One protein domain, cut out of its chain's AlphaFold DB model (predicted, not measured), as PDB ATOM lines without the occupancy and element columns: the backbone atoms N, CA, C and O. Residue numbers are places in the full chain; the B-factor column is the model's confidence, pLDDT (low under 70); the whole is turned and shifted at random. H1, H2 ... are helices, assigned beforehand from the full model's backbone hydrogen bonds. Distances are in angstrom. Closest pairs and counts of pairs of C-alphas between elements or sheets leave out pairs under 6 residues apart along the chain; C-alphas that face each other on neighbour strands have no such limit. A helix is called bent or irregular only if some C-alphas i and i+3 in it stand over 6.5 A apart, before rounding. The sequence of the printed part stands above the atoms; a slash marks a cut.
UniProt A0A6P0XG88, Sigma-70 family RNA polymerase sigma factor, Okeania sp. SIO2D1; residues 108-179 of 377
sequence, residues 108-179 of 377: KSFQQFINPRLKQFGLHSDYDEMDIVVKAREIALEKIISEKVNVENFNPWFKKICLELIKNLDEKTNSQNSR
ATOM      1  N   LYS A 108     270.137 244.969 268.276       92.19
ATOM      2  CA  LYS A 108     269.352 244.556 269.454       92.19
ATOM      3  C   LYS A 108     269.725 245.337 270.723       92.19
ATOM      4  O   LYS A 108     268.864 245.627 271.547       92.19
ATOM      5  N   SER A 109     270.997 245.718 270.869       91.88
ATOM      6  CA  SER A 109     271.484 246.503 272.015       91.88
ATOM      7  C   SER A 109     270.960 247.945 272.043       91.88
ATOM      8  O   SER A 109     270.877 248.556 273.109       91.88
ATOM      9  N   PHE A 110     270.641 248.513 270.879       90.62
ATOM     10  CA  PHE A 110     270.080 249.852 270.755       90.62
ATOM     11  C   PHE A 110     268.566 249.832 270.967       90.62
ATOM     12  O   PHE A 110     268.054 250.650 271.726       90.62
ATOM     13  N   GLN A 111     267.872 248.829 270.427       89.88
ATOM     14  CA  GLN A 111     266.449 248.605 270.707       89.88
ATOM     15  C   GLN A 111     266.208 248.388 272.212       89.88
ATOM     16  O   GLN A 111     265.382 249.043 272.844       89.88
ATOM     17  N   GLN A 112     267.043 247.557 272.851       93.31
ATOM     18  CA  GLN A 112     267.043 247.368 274.308       93.31
ATOM     19  C   GLN A 112     267.393 248.637 275.100       93.31
ATOM     20  O   GLN A 112     267.153 248.684 276.303       93.31
ATOM     21  N   PHE A 113     267.956 249.662 274.459       94.94
ATOM     22  CA  PHE A 113     268.208 250.957 275.080       94.94
ATOM     23  C   PHE A 113     267.010 251.910 274.937       94.94
ATOM     24  O   PHE A 113     266.655 252.550 275.925       94.94
ATOM     25  N   ILE A 114     266.373 252.000 273.763       93.62
ATOM     26  CA  ILE A 114     265.279 252.954 273.495       93.62
ATOM     27  C   ILE A 114     263.953 252.488 274.102       93.62
ATOM     28  O   ILE A 114     263.333 253.236 274.861       93.62
ATOM     29  N   ASN A 115     263.541 251.245 273.842       92.75
ATOM     30  CA  ASN A 115     262.232 250.735 274.258       92.75
ATOM     31  C   ASN A 115     261.963 250.854 275.772       92.75
ATOM     32  O   ASN A 115     260.904 251.356 276.160       92.75
ATOM     33  N   PRO A 116     262.887 250.452 276.671       96.31
ATOM     34  CA  PRO A 116     262.669 250.618 278.107       96.31
ATOM     35  C   PRO A 116     262.556 252.082 278.533       96.31
ATOM     36  O   PRO A 116     261.848 252.372 279.492       96.31
ATOM     37  N   ARG A 117     263.217 253.009 277.827       96.06
ATOM     38  CA  ARG A 117     263.141 254.447 278.119       96.06
ATOM     39  C   ARG A 117     261.804 255.022 277.681       96.06
ATOM     40  O   ARG A 117     261.165 255.687 278.484       96.06
ATOM     41  N   LEU A 118     261.325 254.690 276.484       93.12
ATOM     42  CA  LEU A 118     259.978 255.079 276.052       93.12
ATOM     43  C   LEU A 118     258.900 254.587 277.026       93.12
ATOM     44  O   LEU A 118     257.993 255.339 277.373       93.12
ATOM     45  N   LYS A 119     259.034 253.357 277.539       94.06
ATOM     46  CA  LYS A 119     258.143 252.833 278.589       94.06
ATOM     47  C   LYS A 119     258.302 253.570 279.919       94.06
ATOM     48  O   LYS A 119     257.297 253.910 280.532       94.06
ATOM     49  N   GLN A 120     259.538 253.842 280.345       94.38
ATOM     50  CA  GLN A 120     259.839 254.575 281.581       94.38
ATOM     51  C   GLN A 120     259.176 255.960 281.608       94.38
ATOM     52  O   GLN A 120     258.700 256.376 282.659       94.38
ATOM     53  N   PHE A 121     259.141 256.649 280.467       92.75
ATOM     54  CA  PHE A 121     258.533 257.975 280.316       92.75
ATOM     55  C   PHE A 121     257.073 257.927 279.828       92.75
ATOM     56  O   PHE A 121     256.500 258.952 279.490       92.75
ATOM     57  N   GLY A 122     256.452 256.744 279.737       90.94
ATOM     58  CA  GLY A 122     255.060 256.620 279.291       90.94
ATOM     59  C   GLY A 122     254.797 257.016 277.828       90.94
ATOM     60  O   GLY A 122     253.645 257.086 277.435       90.94
ATOM     61  N   LEU A 123     255.834 257.215 277.009       91.38
ATOM     62  CA  LEU A 123     255.740 257.683 275.617       91.38
ATOM     63  C   LEU A 123     255.489 256.564 274.594       91.38
ATOM     64  O   LEU A 123     255.223 256.839 273.431       91.38
ATOM     65  N   HIS A 124     255.583 255.305 275.017       91.06
ATOM     66  CA  HIS A 124     255.477 254.123 274.152       91.06
ATOM     67  C   HIS A 124     254.130 253.938 273.423       91.06
ATOM     68  O   HIS A 124     254.045 253.070 272.559       91.06
ATOM     69  N   SER A 125     253.078 254.679 273.792       86.25
ATOM     70  CA  SER A 125     251.800 254.688 273.065       86.25
ATOM     71  C   SER A 125     251.790 255.649 271.878       86.25
ATOM     72  O   SER A 125     251.018 255.446 270.946       86.25
ATOM     73  N   ASP A 126     252.629 256.684 271.933       86.25
ATOM     74  CA  ASP A 126     252.574 257.837 271.030       86.25
ATOM     75  C   ASP A 126     253.792 257.902 270.100       86.25
ATOM     76  O   ASP A 126     253.751 258.582 269.079       86.25
ATOM     77  N   TYR A 127     254.878 257.222 270.477       90.00
ATOM     78  CA  TYR A 127     256.134 257.189 269.741       90.00
ATOM     79  C   TYR A 127     256.691 255.773 269.713       90.00
ATOM     80  O   TYR A 127     256.781 255.108 270.754       90.00
ATOM     81  N   ASP A 128     257.133 255.348 268.536       90.50
ATOM     82  CA  ASP A 128     257.921 254.134 268.380       90.50
ATOM     83  C   ASP A 128     259.436 254.430 268.358       90.50
ATOM     84  O   ASP A 128     259.900 255.560 268.541       90.50
ATOM     85  N   GLU A 129     260.248 253.385 268.193       88.69
ATOM     86  CA  GLU A 129     261.704 253.538 268.126       88.69
ATOM     87  C   GLU A 129     262.154 254.356 266.904       88.69
ATOM     88  O   GLU A 129     263.143 255.088 266.992       88.69
ATOM     89  N   MET A 130     261.436 254.256 265.781       84.38
ATOM     90  CA  MET A 130     261.770 254.952 264.539       84.38
ATOM     91  C   MET A 130     261.527 256.449 264.655       84.38
ATOM     92  O   MET A 130     262.383 257.227 264.231       84.38
ATOM     93  N   ASP A 131     260.436 256.855 265.302       86.56
ATOM     94  CA  ASP A 131     260.137 258.265 265.559       86.56
ATOM     95  C   ASP A 131     261.280 258.959 266.311       86.56
ATOM     96  O   ASP A 131     261.679 260.083 265.987       86.56
ATOM     97  N   ILE A 132     261.842 258.272 267.311       93.19
ATOM     98  CA  ILE A 132     262.969 258.781 268.097       93.19
ATOM     99  C   ILE A 132     264.246 258.833 267.261       93.19
ATOM    100  O   ILE A 132     264.988 259.809 267.355       93.19
ATOM    101  N   VAL A 133     264.513 257.812 266.445       85.88
ATOM    102  CA  VAL A 133     265.717 257.754 265.603       85.88
ATOM    103  C   VAL A 133     265.715 258.852 264.542       85.88
ATOM    104  O   VAL A 133     266.735 259.522 264.373       85.88
ATOM    105  N   VAL A 134     264.587 259.084 263.866       81.56
ATOM    106  CA  VAL A 134     264.462 260.118 262.825       81.56
ATOM    107  C   VAL A 134     264.671 261.511 263.417       81.56
ATOM    108  O   VAL A 134     265.506 262.269 262.930       81.56
ATOM    109  N   LYS A 135     264.008 261.828 264.532       90.12
ATOM    110  CA  LYS A 135     264.187 263.127 265.202       90.12
ATOM    111  C   LYS A 135     265.589 263.292 265.797       90.12
ATOM    112  O   LYS A 135     266.169 264.374 265.745       90.12
ATOM    113  N   ALA A 136     266.175 262.226 266.347       90.06
ATOM    114  CA  ALA A 136     267.548 262.263 266.853       90.06
ATOM    115  C   ALA A 136     268.573 262.463 265.727       90.06
ATOM    116  O   ALA A 136     269.589 263.120 265.945       90.06
ATOM    117  N   ARG A 137     268.305 261.939 264.524       88.56
ATOM    118  CA  ARG A 137     269.119 262.169 263.322       88.56
ATOM    119  C   ARG A 137     269.154 263.641 262.936       88.56
ATOM    120  O   ARG A 137     270.234 264.150 262.660       88.56
ATOM    121  N   GLU A 138     268.008 264.312 262.926       86.00
ATOM    122  CA  GLU A 138     267.923 265.744 262.608       86.00
ATOM    123  C   GLU A 138     268.769 266.570 263.585       86.00
ATOM    124  O   GLU A 138     269.646 267.324 263.166       86.00
ATOM    125  N   ILE A 139     268.618 266.318 264.890       89.44
ATOM    126  CA  ILE A 139     269.415 266.982 265.936       89.44
ATOM    127  C   ILE A 139     270.911 266.664 265.787       89.44
ATOM    128  O   ILE A 139     271.763 267.528 265.994       89.44
ATOM    129  N   ALA A 140     271.254 265.418 265.451       86.56
ATOM    130  CA  ALA A 140     272.635 265.018 265.219       86.56
ATOM    131  C   ALA A 140     273.247 265.797 264.047       86.56
ATOM    132  O   ALA A 140     274.345 266.331 264.192       86.56
ATOM    133  N   LEU A 141     272.531 265.911 262.924       83.12
ATOM    134  CA  LEU A 141     272.974 266.671 261.756       83.12
ATOM    135  C   LEU A 141     273.203 268.142 262.080       83.12
ATOM    136  O   LEU A 141     274.266 268.671 261.759       83.12
ATOM    137  N   GLU A 142     272.266 268.781 262.779       83.38
ATOM    138  CA  GLU A 142     272.427 270.168 263.222       83.38
ATOM    139  C   GLU A 142     273.681 270.346 264.088       83.38
ATOM    140  O   GLU A 142     274.463 271.277 263.872       83.38
ATOM    141  N   LYS A 143     273.927 269.425 265.031       86.88
ATOM    142  CA  LYS A 143     275.124 269.452 265.888       86.88
ATOM    143  C   LYS A 143     276.417 269.235 265.105       86.88
ATOM    144  O   LYS A 143     277.412 269.870 265.411       86.88
ATOM    145  N   ILE A 144     276.423 268.386 264.086       82.12
ATOM    146  CA  ILE A 144     277.611 268.134 263.254       82.12
ATOM    147  C   ILE A 144     277.911 269.307 262.316       82.12
ATOM    148  O   ILE A 144     279.071 269.624 262.058       82.12
ATOM    149  N   ILE A 145     276.873 269.955 261.786       78.75
ATOM    150  CA  ILE A 145     277.037 271.138 260.934       78.75
ATOM    151  C   ILE A 145     277.552 272.318 261.770       78.75
ATOM    152  O   ILE A 145     278.394 273.086 261.304       78.75
ATOM    153  N   SER A 146     277.066 272.457 263.007       80.50
ATOM    154  CA  SER A 146     277.433 273.558 263.907       80.50
ATOM    155  C   SER A 146     278.733 273.334 264.688       80.50
ATOM    156  O   SER A 146     279.444 274.298 264.971       80.50
ATOM    157  N   GLU A 147     279.087 272.089 265.005       71.75
ATOM    158  CA  GLU A 147     280.258 271.725 265.804       71.75
ATOM    159  C   GLU A 147     281.122 270.698 265.055       71.75
ATOM    160  O   GLU A 147     280.620 269.750 264.458       71.75
ATOM    161  N   LYS A 148     282.458 270.815 265.124       66.00
ATOM    162  CA  LYS A 148     283.376 269.762 264.638       66.00
ATOM    163  C   LYS A 148     283.343 268.550 265.581       66.00
ATOM    164  O   LYS A 148     284.302 268.302 266.312       66.00
ATOM    165  N   VAL A 149     282.231 267.820 265.604       74.44
ATOM    166  CA  VAL A 149     282.061 266.627 266.440       74.44
ATOM    167  C   VAL A 149     282.962 265.510 265.912       74.44
ATOM    168  O   VAL A 149     282.872 265.123 264.748       74.44
ATOM    169  N   ASN A 150     283.829 264.970 266.773       70.62
ATOM    170  CA  ASN A 150     284.611 263.780 266.447       70.62
ATOM    171  C   ASN A 150     283.707 262.531 266.508       70.62
ATOM    172  O   ASN A 150     283.168 262.185 267.562       70.62
ATOM    173  N   VAL A 151     283.550 261.859 265.366       73.81
ATOM    174  CA  VAL A 151     282.634 260.725 265.147       73.81
ATOM    175  C   VAL A 151     283.174 259.400 265.717       73.81
ATOM    176  O   VAL A 151     282.465 258.392 265.703       73.81
ATOM    177  N   GLU A 152     284.398 259.374 266.254       77.62
ATOM    178  CA  GLU A 152     285.030 258.165 266.814       77.62
ATOM    179  C   GLU A 152     284.213 257.514 267.949       77.62
ATOM    180  O   GLU A 152     284.311 256.310 268.162       77.62
ATOM    181  N   ASN A 153     283.324 258.266 268.613       85.69
ATOM    182  CA  ASN A 153     282.404 257.767 269.645       85.69
ATOM    183  C   ASN A 153     280.920 257.967 269.282       85.69
ATOM    184  O   ASN A 153     280.107 258.362 270.124       85.69
ATOM    185  N   PHE A 154     280.555 257.679 268.028       87.00
ATOM    186  CA  PHE A 154     279.195 257.884 267.516       87.00
ATOM    187  C   PHE A 154     278.105 257.208 268.362       87.00
ATOM    188  O   PHE A 154     277.146 257.862 268.757       87.00
ATOM    189  N   ASN A 155     278.256 255.919 268.695       88.50
ATOM    190  CA  ASN A 155     277.192 255.150 269.352       88.50
ATOM    191  C   ASN A 155     276.797 255.712 270.738       88.50
ATOM    192  O   ASN A 155     275.603 255.929 270.969       88.50
ATOM    193  N   PRO A 156     277.731 255.975 271.680       92.31
ATOM    194  CA  PRO A 156     277.392 256.629 272.948       92.31
ATOM    195  C   PRO A 156     276.817 258.037 272.770       92.31
ATOM    196  O   PRO A 156     275.878 258.413 273.475       92.31
ATOM    197  N   TRP A 157     277.361 258.806 271.825       92.69
ATOM    198  CA  TRP A 157     276.917 260.169 271.551       92.69
ATOM    199  C   TRP A 157     275.480 260.207 271.018       92.69
ATOM    200  O   TRP A 157     274.640 260.925 271.558       92.69
ATOM    201  N   PHE A 158     275.154 259.364 270.040       92.31
ATOM    202  CA  PHE A 158     273.813 259.287 269.472       92.31
ATOM    203  C   PHE A 158     272.791 258.784 270.503       92.31
ATOM    204  O   PHE A 158     271.713 259.356 270.641       92.31
ATOM    205  N   LYS A 159     273.159 257.795 271.337       94.12
ATOM    206  CA  LYS A 159     272.328 257.362 272.480       94.12
ATOM    207  C   LYS A 159     272.016 258.508 273.447       94.12
ATOM    208  O   LYS A 159     270.903 258.568 273.972       94.12
ATOM    209  N   LYS A 160     272.969 259.418 273.680       94.88
ATOM    210  CA  LYS A 160     272.754 260.615 274.506       94.88
ATOM    211  C   LYS A 160     271.737 261.562 273.863       94.88
ATOM    212  O   LYS A 160     270.836 262.008 274.569       94.88
ATOM    213  N   ILE A 161     271.823 261.795 272.550       93.81
ATOM    214  CA  ILE A 161     270.841 262.603 271.804       93.81
ATOM    215  C   ILE A 161     269.441 261.998 271.917       93.81
ATOM    216  O   ILE A 161     268.501 262.705 272.273       93.81
ATOM    217  N   CYS A 162     269.295 260.689 271.687       95.25
ATOM    218  CA  CYS A 162     267.999 260.021 271.824       95.25
ATOM    219  C   CYS A 162     267.426 260.169 273.242       95.25
ATOM    220  O   CYS A 162     266.236 260.419 273.403       95.25
ATOM    221  N   LEU A 163     268.260 260.043 274.279       96.06
ATOM    222  CA  LEU A 163     267.814 260.192 275.663       96.06
ATOM    223  C   LEU A 163     267.376 261.628 275.989       96.06
ATOM    224  O   LEU A 163     266.376 261.811 276.679       96.06
ATOM    225  N   GLU A 164     268.113 262.635 275.514       96.38
ATOM    226  CA  GLU A 164     267.732 264.050 275.642       96.38
ATOM    227  C   GLU A 164     266.406 264.325 274.922       96.38
ATOM    228  O   GLU A 164     265.513 264.946 275.495       96.38
ATOM    229  N   LEU A 165     266.233 263.793 273.711       96.12
ATOM    230  CA  LEU A 165     264.992 263.908 272.953       96.12
ATOM    231  C   LEU A 165     263.803 263.281 273.696       96.12
ATOM    232  O   LEU A 165     262.766 263.925 273.815       96.12
ATOM    233  N   ILE A 166     263.953 262.062 274.222       96.31
ATOM    234  CA  ILE A 166     262.899 261.374 274.986       96.31
ATOM    235  C   ILE A 166     262.488 262.197 276.214       96.31
ATOM    236  O   ILE A 166     261.296 262.368 276.452       96.31
ATOM    237  N   LYS A 167     263.449 262.755 276.962       95.38
ATOM    238  CA  LYS A 167     263.155 263.635 278.108       95.38
ATOM    239  C   LYS A 167     262.406 264.896 277.684       95.38
ATOM    240  O   LYS A 167     261.415 265.253 278.304       95.38
ATOM    241  N   ASN A 168     262.838 265.534 276.598       93.56
ATOM    242  CA  ASN A 168     262.171 266.726 276.078       93.56
ATOM    243  C   ASN A 168     260.748 266.423 275.594       93.56
ATOM    244  O   ASN A 168     259.862 267.267 275.718       93.56
ATOM    245  N   LEU A 169     260.521 265.242 275.009       91.94
ATOM    246  CA  LEU A 169     259.182 264.789 274.639       91.94
ATOM    247  C   LEU A 169     258.335 264.573 275.889       91.94
ATOM    248  O   LEU A 169     257.246 265.119 275.943       91.94
ATOM    249  N   ASP A 170     258.849 263.889 276.909       92.62
ATOM    250  CA  ASP A 170     258.155 263.699 278.187       92.62
ATOM    251  C   ASP A 170     257.795 265.030 278.863       92.62
ATOM    252  O   ASP A 170     256.647 265.242 279.237       92.62
ATOM    253  N   GLU A 171     258.724 265.983 278.939       89.62
ATOM    254  CA  GLU A 171     258.461 267.326 279.473       89.62
ATOM    255  C   GLU A 171     257.382 268.066 278.668       89.62
ATOM    256  O   GLU A 171     256.514 268.737 279.238       89.62
ATOM    257  N   LYS A 172     257.380 267.923 277.338       86.25
ATOM    258  CA  LYS A 172     256.321 268.467 276.472       86.25
ATOM    259  C   LYS A 172     254.984 267.776 276.716       86.25
ATOM    260  O   LYS A 172     253.979 268.468 276.841       86.25
ATOM    261  N   THR A 173     254.954 266.454 276.849       81.44
ATOM    262  CA  THR A 173     253.723 265.694 277.097       81.44
ATOM    263  C   THR A 173     253.177 265.975 278.497       81.44
ATOM    264  O   THR A 173     251.978 266.179 278.661       81.44
ATOM    265  N   ASN A 174     254.041 266.102 279.505       77.06
ATOM    266  CA  ASN A 174     253.672 266.425 280.883       77.06
ATOM    267  C   ASN A 174     253.240 267.889 281.039       77.06
ATOM    268  O   ASN A 174     252.222 268.165 281.676       77.06
ATOM    269  N   SER A 175     253.915 268.833 280.376       66.31
ATOM    270  CA  SER A 175     253.437 270.220 280.292       66.31
ATOM    271  C   SER A 175     252.128 270.325 279.495       66.31
ATOM    272  O   SER A 175     251.251 271.101 279.863       66.31
ATOM    273  N   GLN A 176     251.906 269.493 278.477       54.72
ATOM    274  CA  GLN A 176     250.619 269.388 277.776       54.72
ATOM    275  C   GLN A 176     249.533 268.671 278.592       54.72
ATOM    276  O   GLN A 176     248.356 268.976 278.418       54.72
ATOM    277  N   ASN A 177     249.887 267.769 279.505       51.00
ATOM    278  CA  ASN A 177     248.956 267.166 280.463       51.00
ATOM    279  C   ASN A 177     248.597 268.123 281.610       51.00
ATOM    280  O   ASN A 177     247.546 267.957 282.221       51.00
ATOM    281  N   SER A 178     249.397 269.173 281.834       49.84
ATOM    282  CA  SER A 178     248.998 270.342 282.634       49.84
ATOM    283  C   SER A 178     248.224 271.415 281.851       49.84
ATOM    284  O   SER A 178     247.718 272.357 282.462       49.84
ATOM    285  N   ARG A 179     248.088 271.297 280.516       51.34
ATOM    286  CA  ARG A 179     247.217 272.210 279.763       51.34
ATOM    287  C   ARG A 179     245.763 271.860 280.078       51.34
ATOM    288  O   ARG A 179     245.397 270.685 280.002       51.34
TER     289      ARG A 179
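Overview. This is residues 108 to 179 of the 377 residues of the protein "Sigma-70 family RNA polymerase sigma factor" of Okeania sp. SIO2D1 (UniProt A0A6P0XG88). A long, kinked helix, H3, has the shorter H1 side by side with its middle part, and H2 crosses over H3 as a second layer, the start of H2 meeting H1. The far part of H2 and the first residues after it, residues 141 to 148, stand free before the chain folds back into H3. The printed part has 72 residues with three named helices, in the order H1, H2, H3, and no named strand; the class is all helix. The whole is only just compact, close to loose, with a radius of gyration of the C-alphas of 13.1 A, and its outline is flat, spanning 39 by 29 by 14 A.

Along the chain. H1 is residues 108 to 120, 18.4 A from first to last C-alpha, beginning at C-alpha 108 at (269.352, 244.556, 269.454). It is neither bent nor irregular, but only just: C-alphas 113 and 116 are 6.3 A apart. H2 is residues 129 to 146, 25.8 A long, with C-alpha 129 at (261.704, 253.538, 268.126). H3 is residues 151 to 177, 37.6 A long, ending at C-alpha 177 at (248.956, 267.166, 280.463). H3 is irregular, with C-alphas 152 and 155 8.8 A apart, and has a kink of 37 degrees near residue 158.

Arrangement. H1 touches H3 at a shallow tilt of 20 degrees, the same way. H1 touches H3 with residues 114 to 118 alone, and H3 touches H1 with residues 162 to 166 alone; their closest C-alphas, those of Leu 118 and Ile 166, are 7.0 A apart. H1 and H2 only just touch, with 3 pairs of C-alphas within 8 A, and are about perpendicular at 77 degrees. Here H1 takes part with residues 111 to 115 alone and H2 with residue 129 alone; the closest C-alphas, those of Ile 114 and Glu 129, are 6.5 A apart. H2 touches H3 at a steep tilt of 63 degrees, opposite ways, with residues 132 to 140 of H2 and 158 to 166 of H3 alone. Their closest C-alphas, those of Ala 136 and Cys 162, are 5.5 A apart. The helix packing is mostly crossed, but only just: of the 3 pairs that touch, 1 is at a shallow tilt. Every O i to N i+4 pair is within hydrogen-bond range in H2, against 7 of 9 in H1 and 21 of 23 in H3.

Size, cuts and confidence. The two C-alphas farthest apart, those of Glu 152 and Arg 179, are 42.4 A apart. The printed part has no cut. The link from H1 to H2, 8 residues, is short, and that from H2 to H3, 4 residues, is tight. The mean pLDDT of the printed part is 86.0; residue 148 and residues 175 to 179 are under 70.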